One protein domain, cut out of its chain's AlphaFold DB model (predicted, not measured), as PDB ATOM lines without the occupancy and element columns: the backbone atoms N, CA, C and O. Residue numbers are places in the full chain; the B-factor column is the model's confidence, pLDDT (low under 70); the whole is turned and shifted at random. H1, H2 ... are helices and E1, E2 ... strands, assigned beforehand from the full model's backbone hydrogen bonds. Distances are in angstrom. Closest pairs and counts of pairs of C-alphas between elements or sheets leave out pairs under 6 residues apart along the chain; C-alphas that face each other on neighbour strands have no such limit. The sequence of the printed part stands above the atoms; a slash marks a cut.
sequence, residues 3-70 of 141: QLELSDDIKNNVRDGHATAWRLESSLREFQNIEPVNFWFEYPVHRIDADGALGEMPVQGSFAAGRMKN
ATOM      1  N   GLN A   3     -16.079 -34.205  30.021       95.06
ATOM      2  CA  GLN A   3     -17.194 -33.970  30.930       95.06
ATOM      3  C   GLN A   3     -18.361 -33.317  30.177       95.06
ATOM      4  O   GLN A   3     -18.164 -32.428  29.340       95.06
ATOM      5  N   LEU A   4     -19.578 -33.762  30.471       94.75
ATOM      6  CA  LEU A   4     -20.808 -33.206  29.922       94.75
ATOM      7  C   LEU A   4     -21.357 -32.124  30.852       94.75
ATOM      8  O   LEU A   4     -21.271 -32.216  32.078       94.75
ATOM      9  N   GLU A   5     -21.932 -31.086  30.258       93.38
ATOM     10  CA  GLU A   5     -22.738 -30.125  30.991       93.38
ATOM     11  C   GLU A   5     -24.131 -30.720  31.189       93.38
ATOM     12  O   GLU A   5     -24.763 -31.149  30.228       93.38
ATOM     13  N   LEU A   6     -24.606 -30.735  32.433       91.00
ATOM     14  CA  LEU A   6     -25.925 -31.256  32.778       91.00
ATOM     15  C   LEU A   6     -26.942 -30.119  32.898       91.00
ATOM     16  O   LEU A   6     -26.622 -29.058  33.448       91.00
ATOM     17  N   SER A   7     -28.165 -30.366  32.431       87.25
ATOM     18  CA  SER A   7     -29.321 -29.528  32.753       87.25
ATOM     19  C   SER A   7     -29.645 -29.606  34.247       87.25
ATOM     20  O   SER A   7     -29.261 -30.560  34.933       87.25
ATOM     21  N   ASP A   8     -30.360 -28.607  34.761       85.06
ATOM     22  CA  ASP A   8     -30.757 -28.587  36.172       85.06
ATOM     23  C   ASP A   8     -31.686 -29.763  36.509       85.06
ATOM     24  O   ASP A   8     -31.525 -30.386  37.556       85.06
ATOM     25  N   ASP A   9     -32.565 -30.157  35.583       84.88
ATOM     26  CA  ASP A   9     -33.440 -31.325  35.741       84.88
ATOM     27  C   ASP A   9     -32.649 -32.622  35.914       84.88
ATOM     28  O   ASP A   9     -32.957 -33.434  36.788       84.88
ATOM     29  N   ILE A  10     -31.603 -32.826  35.107       86.12
ATOM     30  CA  ILE A  10     -30.778 -34.030  35.217       86.12
ATOM     31  C   ILE A  10     -29.967 -33.984  36.512       86.12
ATOM     32  O   ILE A  10     -29.963 -34.974  37.237       86.12
ATOM     33  N   LYS A  11     -29.348 -32.843  36.854       84.56
ATOM     34  CA  LYS A  11     -28.597 -32.679  38.115       84.56
ATOM     35  C   LYS A  11     -29.451 -32.994  39.340       84.56
ATOM     36  O   LYS A  11     -28.982 -33.698  40.229       84.56
ATOM     37  N   ASN A  12     -30.691 -32.510  39.370       82.44
ATOM     38  CA  ASN A  12     -31.613 -32.715  40.488       82.44
ATOM     39  C   ASN A  12     -32.055 -34.177  40.642       82.44
ATOM     40  O   ASN A  12     -32.387 -34.601  41.745       82.44
ATOM     41  N   ASN A  13     -32.038 -34.952  39.553       78.50
ATOM     42  CA  ASN A  13     -32.392 -36.370  39.552       78.50
ATOM     43  C   ASN A  13     -31.186 -37.304  39.772       78.50
ATOM     44  O   ASN A  13     -31.361 -38.523  39.843       78.50
ATOM     45  N   VAL A  14     -29.962 -36.775  39.910       79.81
ATOM     46  CA  VAL A  14     -28.792 -37.587  40.270       79.81
ATOM     47  C   VAL A  14     -28.887 -37.982  41.743       79.81
ATOM     48  O   VAL A  14     -28.677 -37.164  42.636       79.81
ATOM     49  N   ARG A  15     -29.147 -39.273  41.973       62.31
ATOM     50  CA  ARG A  15     -29.404 -39.924  43.269       62.31
ATOM     51  C   ARG A  15     -28.541 -39.439  44.444       62.31
ATOM     52  O   ARG A  15     -29.083 -39.223  45.522       62.31
ATOM     53  N   ASP A  16     -27.239 -39.252  44.226       69.25
ATOM     54  CA  ASP A  16     -26.275 -38.941  45.293       69.25
ATOM     55  C   ASP A  16     -25.590 -37.569  45.124       69.25
ATOM     56  O   ASP A  16     -24.672 -37.250  45.872       69.25
ATOM     57  N   GLY A  17     -25.966 -36.763  44.118       69.75
ATOM     58  CA  GLY A  17     -25.391 -35.430  43.838       69.75
ATOM     59  C   GLY A  17     -23.893 -35.381  43.472       69.75
ATOM     60  O   GLY A  17     -23.399 -34.351  43.018       69.75
ATOM     61  N   HIS A  18     -23.165 -36.486  43.639       80.69
ATOM     62  CA  HIS A  18     -21.724 -36.593  43.402       80.69
ATOM     63  C   HIS A  18     -21.362 -37.270  42.073       80.69
ATOM     64  O   HIS A  18     -20.185 -37.300  41.710       80.69
ATOM     65  N   ALA A  19     -22.341 -37.810  41.338       89.62
ATOM     66  CA  ALA A  19     -22.075 -38.391  40.029       89.62
ATOM     67  C   ALA A  19     -21.782 -37.286  39.006       89.62
ATOM     68  O   ALA A  19     -22.459 -36.260  38.954       89.62
ATOM     69  N   THR A  20     -20.782 -37.516  38.160       92.56
ATOM     70  CA  THR A  20     -20.452 -36.620  37.046       92.56
ATOM     71  C   THR A  20     -20.711 -37.326  35.725       92.56
ATOM     72  O   THR A  20     -20.491 -38.528  35.608       92.56
ATOM     73  N   ALA A  21     -21.207 -36.595  34.731       94.81
ATOM     74  CA  ALA A  21     -21.521 -37.149  33.421       94.81
ATOM     75  C   ALA A  21     -20.351 -36.976  32.456       94.81
ATOM     76  O   ALA A  21     -19.759 -35.896  32.374       94.81
ATOM     77  N   TRP A  22     -20.038 -38.028  31.708       96.12
ATOM     78  CA  TRP A  22     -18.892 -38.062  30.809       96.12
ATOM     79  C   TRP A  22     -19.230 -38.743  29.490       96.12
ATOM     80  O   TRP A  22     -20.058 -39.651  29.424       96.12
ATOM     81  N   ARG A  23     -18.515 -38.329  28.444       95.94
ATOM     82  CA  ARG A  23     -18.497 -38.970  27.131       95.94
ATOM     83  C   ARG A  23     -17.087 -39.445  26.800       95.94
ATOM     84  O   ARG A  23     -16.110 -38.694  26.914       95.94
ATOM     85  N   LEU A  24     -16.958 -40.709  26.421       95.12
ATOM     86  CA  LEU A  24     -15.726 -41.279  25.891       95.12
ATOM     87  C   LEU A  24     -15.781 -41.231  24.368       95.12
ATOM     88  O   LEU A  24     -16.614 -41.879  23.749       95.12
ATOM     89  N   GLU A  25     -14.849 -40.487  23.787       92.50
ATOM     90  CA  GLU A  25     -14.601 -40.434  22.349       92.50
ATOM     91  C   GLU A  25     -13.129 -40.766  22.113       92.50
ATOM     92  O   GLU A  25     -12.280 -40.521  22.981       92.50
ATOM     93  N   SER A  26     -12.819 -41.328  20.948       89.12
ATOM     94  CA  SER A  26     -11.449 -41.624  20.542       89.12
ATOM     95  C   SER A  26     -11.261 -41.282  19.074       89.12
ATOM     96  O   SER A  26     -12.034 -41.736  18.232       89.12
ATOM     97  N   SER A  27     -10.233 -40.487  18.783       87.56
ATOM     98  CA  SER A  27      -9.741 -40.240  17.433       87.56
ATOM     99  C   SER A  27      -8.371 -40.894  17.278       87.56
ATOM    100  O   SER A  27      -7.345 -40.366  17.709       87.56
ATOM    101  N   LEU A  28      -8.355 -42.096  16.706       87.69
ATOM    102  CA  LEU A  28      -7.127 -42.858  16.488       87.69
ATOM    103  C   LEU A  28      -6.622 -42.612  15.067       87.69
ATOM    104  O   LEU A  28      -7.394 -42.545  14.120       87.69
ATOM    105  N   ARG A  29      -5.301 -42.474  14.905       91.00
ATOM    106  CA  ARG A  29      -4.686 -42.243  13.586       91.00
ATOM    107  C   ARG A  29      -4.876 -43.431  12.638       91.00
ATOM    108  O   ARG A  29      -4.989 -43.232  11.435       91.00
ATOM    109  N   GLU A  30      -4.840 -44.643  13.185       93.38
ATOM    110  CA  GLU A  30      -4.739 -45.897  12.422       93.38
ATOM    111  C   GLU A  30      -6.022 -46.735  12.461       93.38
ATOM    112  O   GLU A  30      -6.170 -47.667  11.674       93.38
ATOM    113  N   PHE A  31      -6.953 -46.409  13.356       89.69
ATOM    114  CA  PHE A  31      -8.176 -47.174  13.578       89.69
ATOM    115  C   PHE A  31      -9.401 -46.279  13.441       89.69
ATOM    116  O   PHE A  31      -9.333 -45.078  13.694       89.69
ATOM    117  N   GLN A  32     -10.530 -46.889  13.079       90.94
ATOM    118  CA  GLN A  32     -11.824 -46.218  13.072       90.94
ATOM    119  C   GLN A  32     -12.125 -45.653  14.466       90.94
ATOM    120  O   GLN A  32     -11.872 -46.307  15.481       90.94
ATOM    121  N   ASN A  33     -12.694 -44.449  14.505       91.62
ATOM    122  CA  ASN A  33     -13.164 -43.867  15.753       91.62
ATOM    123  C   ASN A  33     -14.218 -44.777  16.389       91.62
ATOM    124  O   ASN A  33     -15.089 -45.311  15.701       91.62
ATOM    125  N   ILE A  34     -14.150 -44.918  17.710       91.94
ATOM    126  CA  ILE A  34     -15.201 -45.603  18.460       91.94
ATOM    127  C   ILE A  34     -16.498 -44.797  18.380       91.94
ATOM    128  O   ILE A  34     -16.465 -43.563  18.316       91.94
ATOM    129  N   GLU A  35     -17.634 -45.487  18.440       91.62
ATOM    130  CA  GLU A  35     -18.898 -44.816  18.726       91.62
ATOM    131  C   GLU A  35     -18.796 -44.142  20.103       91.62
ATOM    132  O   GLU A  35     -18.335 -44.783  21.056       91.62
ATOM    133  N   PRO A  36     -19.157 -42.852  20.229       93.44
ATOM    134  CA  PRO A  36     -19.118 -42.163  21.509       93.44
ATOM    135  C   PRO A  36     -19.949 -42.884  22.571       93.44
ATOM    136  O   PRO A  36     -21.127 -43.166  22.360       93.44
ATOM    137  N   VAL A  37     -19.353 -43.134  23.736       94.81
ATOM    138  CA  VAL A  37     -20.030 -43.815  24.850       94.81
ATOM    139  C   VAL A  37     -20.251 -42.838  25.994       94.81
ATOM    140  O   VAL A  37     -19.294 -42.269  26.522       94.81
ATOM    141  N   ASN A  38     -21.507 -42.666  26.402       96.31
ATOM    142  CA  ASN A  38     -21.867 -41.871  27.571       96.31
ATOM    143  C   ASN A  38     -21.907 -42.731  28.835       96.31
ATOM    144  O   ASN A  38     -22.349 -43.882  28.813       96.31
ATOM    145  N   PHE A  39     -21.456 -42.165  29.949       95.06
ATOM    146  CA  PHE A  39     -21.476 -42.841  31.239       95.06
ATOM    147  C   PHE A  39     -21.501 -41.849  32.404       95.06
ATOM    148  O   PHE A  39     -21.034 -40.711  32.316       95.06
ATOM    149  N   TRP A  40     -22.019 -42.333  33.523       94.06
ATOM    150  CA  TRP A  40     -21.927 -41.711  34.830       94.06
ATOM    151  C   TRP A  40     -20.652 -42.167  35.528       94.06
ATOM    152  O   TRP A  40     -20.358 -43.362  35.607       94.06
ATOM    153  N   PHE A  41     -19.892 -41.213  36.049       93.38
ATOM    154  CA  PHE A  41     -18.775 -41.472  36.940       93.38
ATOM    155  C   PHE A  41     -19.209 -41.215  38.382       93.38
ATOM    156  O   PHE A  41     -19.355 -40.067  38.811       93.38
ATOM    157  N   GLU A  42     -19.411 -42.306  39.111       91.00
ATOM    158  CA  GLU A  42     -19.693 -42.365  40.544       91.00
ATOM    159  C   GLU A  42     -18.443 -42.914  41.223       91.00
ATOM    160  O   GLU A  42     -18.294 -44.129  41.318       91.00
ATOM    161  N   TYR A  43     -17.505 -42.049  41.623       88.06
ATOM    162  CA  TYR A  43     -16.170 -42.480  42.057       88.06
ATOM    163  C   TYR A  43     -16.207 -43.726  42.972       88.06
ATOM    164  O   TYR A  43     -16.857 -43.680  44.020       88.06
ATOM    165  N   PRO A  44     -15.494 -44.823  42.630       91.25
ATOM    166  CA  PRO A  44     -14.605 -45.029  41.470       91.25
ATOM    167  C   PRO A  44     -15.265 -45.736  40.258       91.25
ATOM    168  O   PRO A  44     -14.579 -46.157  39.324       91.25
ATOM    169  N   VAL A  45     -16.582 -45.925  40.279       91.62
ATOM    170  CA  VAL A  45     -17.362 -46.727  39.328       91.62
ATOM    171  C   VAL A  45     -17.759 -45.916  38.092       91.62
ATOM    172  O   VAL A  45     -18.225 -44.783  38.181       91.62
ATOM    173  N   HIS A  46     -17.617 -46.540  36.922       93.50
ATOM    174  CA  HIS A  46     -18.139 -46.037  35.654       93.50
ATOM    175  C   HIS A  46     -19.402 -46.828  35.302       93.50
ATOM    176  O   HIS A  46     -19.328 -48.040  35.090       93.50
ATOM    177  N   ARG A  47     -20.561 -46.168  35.258       93.06
ATOM    178  CA  ARG A  47     -21.839 -46.779  34.871       93.06
ATOM    179  C   ARG A  47     -22.266 -46.262  33.511       93.06
ATOM    180  O   ARG A  47     -22.453 -45.063  33.348       93.06
ATOM    181  N   ILE A  48     -22.432 -47.160  32.549       95.00
ATOM    182  CA  ILE A  48     -22.938 -46.801  31.220       95.00
ATOM    183  C   ILE A  48     -24.319 -46.155  31.348       95.00
ATOM    184  O   ILE A  48     -25.143 -46.594  32.152       95.00
ATOM    185  N   ASP A  49     -24.555 -45.117  30.552       93.38
ATOM    186  CA  ASP A  49     -25.856 -44.468  30.426       93.38
ATOM    187  C   ASP A  49     -26.826 -45.365  29.643       93.38
ATOM    188  O   ASP A  49     -26.983 -45.235  28.431       93.38
ATOM    189  N   ALA A  50     -27.428 -46.335  30.333       87.75
ATOM    190  CA  ALA A  50     -28.342 -47.303  29.726       87.75
ATOM    191  C   ALA A  50     -29.657 -46.665  29.247       87.75
ATOM    192  O   ALA A  50     -30.238 -47.128  28.268       87.75
ATOM    193  N   ASP A  51     -30.092 -45.593  29.913       86.56
ATOM    194  CA  ASP A  51     -31.356 -44.906  29.629       86.56
ATOM    195  C   ASP A  51     -31.204 -43.812  28.554       86.56
ATOM    196  O   ASP A  51     -32.193 -43.239  28.101       86.56
ATOM    197  N   GLY A  52     -29.967 -43.513  28.134       88.88
ATOM    198  CA  GLY A  52     -29.664 -42.513  27.106       88.88
ATOM    199  C   GLY A  52     -29.831 -41.058  27.559       88.88
ATOM    200  O   GLY A  52     -29.864 -40.155  26.719       88.88
ATOM    201  N   ALA A  53     -29.923 -40.800  28.867       88.50
ATOM    202  CA  ALA A  53     -30.171 -39.471  29.427       88.50
ATOM    203  C   ALA A  53     -29.065 -38.449  29.088       88.50
ATOM    204  O   ALA A  53     -29.304 -37.242  29.071       88.50
ATOM    205  N   LEU A  54     -27.849 -38.919  28.806       92.56
ATOM    206  CA  LEU A  54     -26.678 -38.097  28.500       92.56
ATOM    207  C   LEU A  54     -26.472 -37.853  26.997       92.56
ATOM    208  O   LEU A  54     -25.557 -37.113  26.622       92.56
ATOM    209  N   GLY A  55     -27.286 -38.458  26.126       91.62
ATOM    210  CA  GLY A  55     -27.164 -38.329  24.668       91.62
ATOM    211  C   GLY A  55     -27.209 -36.875  24.191       91.62
ATOM    212  O   GLY A  55     -26.304 -36.412  23.492       91.62
ATOM    213  N   GLU A  56     -28.207 -36.138  24.672       90.06
ATOM    214  CA  GLU A  56     -28.462 -34.737  24.310       90.06
ATOM    215  C   GLU A  56     -27.599 -33.736  25.094       90.06
ATOM    216  O   GLU A  56     -27.603 -32.537  24.804       90.06
ATOM    217  N   MET A  57     -26.853 -34.196  26.104       93.25
ATOM    218  CA  MET A  57     -26.067 -33.303  26.947       93.25
ATOM    219  C   MET A  57     -24.819 -32.808  26.205       93.25
ATOM    220  O   MET A  57     -24.028 -33.614  25.702       93.25
ATOM    221  N   PRO A  58     -24.609 -31.483  26.122       94.19
ATOM    222  CA  PRO A  58     -23.470 -30.935  25.412       94.19
ATOM    223  C   PRO A  58     -22.184 -31.096  26.223       94.19
ATOM    224  O   PRO A  58     -22.178 -31.063  27.452       94.19
ATOM    225  N   VAL A  59     -21.055 -31.180  25.523       94.00
ATOM    226  CA  VAL A  59     -19.723 -31.124  26.138       94.00
ATOM    227  C   VAL A  59     -19.548 -29.821  26.919       94.00
ATOM    228  O   VAL A  59     -19.866 -28.737  26.411       94.00
ATOM    229  N   GLN A  60     -19.004 -29.912  28.131       93.75
ATOM    230  CA  GLN A  60     -18.700 -28.751  28.958       93.75
ATOM    231  C   GLN A  60     -17.766 -27.777  28.221       93.75
ATOM    232  O   GLN A  60     -16.792 -28.175  27.585       93.75
ATOM    233  N   GLY A  61     -18.079 -26.481  28.282       89.88
ATOM    234  CA  GLY A  61     -17.318 -25.434  27.587       89.88
ATOM    235  C   GLY A  61     -17.637 -25.282  26.094       89.88
ATOM    236  O   GLY A  61     -17.152 -24.343  25.465       89.88
ATOM    237  N   SER A  62     -18.485 -26.140  25.519       92.44
ATOM    238  CA  SER A  62     -18.991 -25.943  24.157       92.44
ATOM    239  C   SER A  62     -19.978 -24.769  24.072       92.44
ATOM    240  O   SER A  62     -20.606 -24.372  25.057       92.44
ATOM    241  N   PHE A  63     -20.185 -24.240  22.861       89.38
ATOM    242  CA  PHE A  63     -21.215 -23.223  22.611       89.38
ATOM    243  C   PHE A  63     -22.622 -23.712  23.003       89.38
ATOM    244  O   PHE A  63     -23.418 -22.946  23.545       89.38
ATOM    245  N   ALA A  64     -22.914 -24.996  22.774       90.19
ATOM    246  CA  ALA A  64     -24.178 -25.613  23.161       90.19
ATOM    247  C   ALA A  64     -24.357 -25.642  24.689       90.19
ATOM    248  O   ALA A  64     -25.428 -25.285  25.175       90.19
ATOM    249  N   ALA A  65     -23.301 -25.949  25.452       91.44
ATOM    250  CA  ALA A  65     -23.329 -25.878  26.916       91.44
ATOM    251  C   ALA A  65     -23.564 -24.446  27.424       91.44
ATOM    252  O   ALA A  65     -24.366 -24.232  28.333       91.44
ATOM    253  N   GLY A  66     -22.928 -23.448  26.801       88.81
ATOM    254  CA  GLY A  66     -23.179 -22.038  27.110       88.81
ATOM    255  C   GLY A  66     -24.624 -21.616  26.824       88.81
ATOM    256  O   GLY A  66     -25.228 -20.888  27.610       88.81
ATOM    257  N   ARG A  67     -25.206 -22.114  25.727       87.31
ATOM    258  CA  ARG A  67     -26.612 -21.876  25.379       87.31
ATOM    259  C   ARG A  67     -27.564 -22.522  26.383       87.31
ATOM    260  O   ARG A  67     -28.523 -21.874  26.773       87.31
ATOM    261  N   MET A  68     -27.279 -23.747  26.820       86.19
ATOM    262  CA  MET A  68     -28.108 -24.478  27.781       86.19
ATOM    263  C   MET A  68     -28.194 -23.771  29.144       86.19
ATOM    264  O   MET A  68     -29.244 -23.785  29.772       86.19
ATOM    265  N   LYS A  69     -27.120 -23.098  29.580       84.50
ATOM    266  CA  LYS A  69     -27.110 -22.298  30.820       84.50
ATOM    267  C   LYS A  69     -27.800 -20.942  30.703       84.50
ATOM    268  O   LYS A  69     -28.051 -20.287  31.713       84.50
ATOM    269  N   ASN A  70     -28.043 -20.468  29.488       84.75
ATOM    270  CA  ASN A  70     -28.627 -19.157  29.277       84.75
ATOM    271  C   ASN A  70     -30.157 -19.266  29.310       84.75
ATOM    272  O   ASN A  70     -30.763 -19.691  28.333       84.75
TER     273      ASN A  70
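AT A GLANCE: This is residues 3 to 70 of the 141 residues of the protein "HTH_11 domain-containing protein" of Mitsuokella sp. oral taxon 131 str. W9106 (UniProt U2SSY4). A small, twisted three-strand sheet, E1, E2 and E3, sends out a long arm from the hairpin of E1 and E2, and the tip of that arm, residues 27 to 32, sticks out free. Two short helices, H1 and H2, lie off the sheet and apart from each other, and residues 49 to 62 make a long loop from E3 to H2. The printed part has 68 residues, in the order H1, E1, E2, E3, H2; the sheet runs E1, E2, E3, antiparallel throughout. The class is mixed, helices and strands, with under half of the residues in named elements. The whole is only just compact, close to loose, with a radius of gyration of the C-alphas of 13.0 A, and it spans 41 by 29 by 19 A, the arm making the length.

HOW THE PARTS SIT: Start with H1, residues 8 to 13, which is not on the sheet, with 3 pairs of C-alphas within 10 A of it. Go on to E1, residues 20 to 24, an edge strand, and to E2, residues 37 to 42, the inner strand; they form a hairpin, antiparallel at 148 degrees. Look there for N 22 and O 39, 2.9 A apart, and N 24 and O 37, 2.8 A apart, both within hydrogen-bond range. E3, residues 45 to 48, is the other edge strand and forms a hairpin with E2, antiparallel at 146 degrees; N 45 and O 42, 2.7 A apart, are within hydrogen-bond range. These strands form a meander, each the antiparallel neighbour of the one before. The sheet is only just strongly twisted, its C-alphas lying up to 4.1 A off its best plane. Last comes H2, residues 63 to 69, which is not on the sheet, with 0 pairs of C-alphas within 10 A of it. H1 and H2 are apart. In both helices every O i to N i+4 pair is within hydrogen-bond range.

IN THESE COORDINATES: Find C-alpha 8 at (-30.757, -28.587, 36.172); from there H1 runs 8.6 A to C-alpha 13. E1 runs 13.0 A from C-alpha 20 to C-alpha 24. Find C-alpha 37 at (-20.030, -43.815, 24.850), where E2 begins its 15.8 A. E3 covers 9.8 A. H2 covers 10.1 A and ends at C-alpha 69, (-27.110, -22.298, 30.820).

THE WHOLE: The two C-alphas farthest apart are those of Asn 12 and Glu 30, at 41.0 A. The printed part has no cut. The links E1 to E2 and E3 to H2 are long, H1 to E1 is short, and E2 to E3 is tight. The mean pLDDT of the printed part is 89.4; look at residues 15 to 17 for the model's low confidence, under 70.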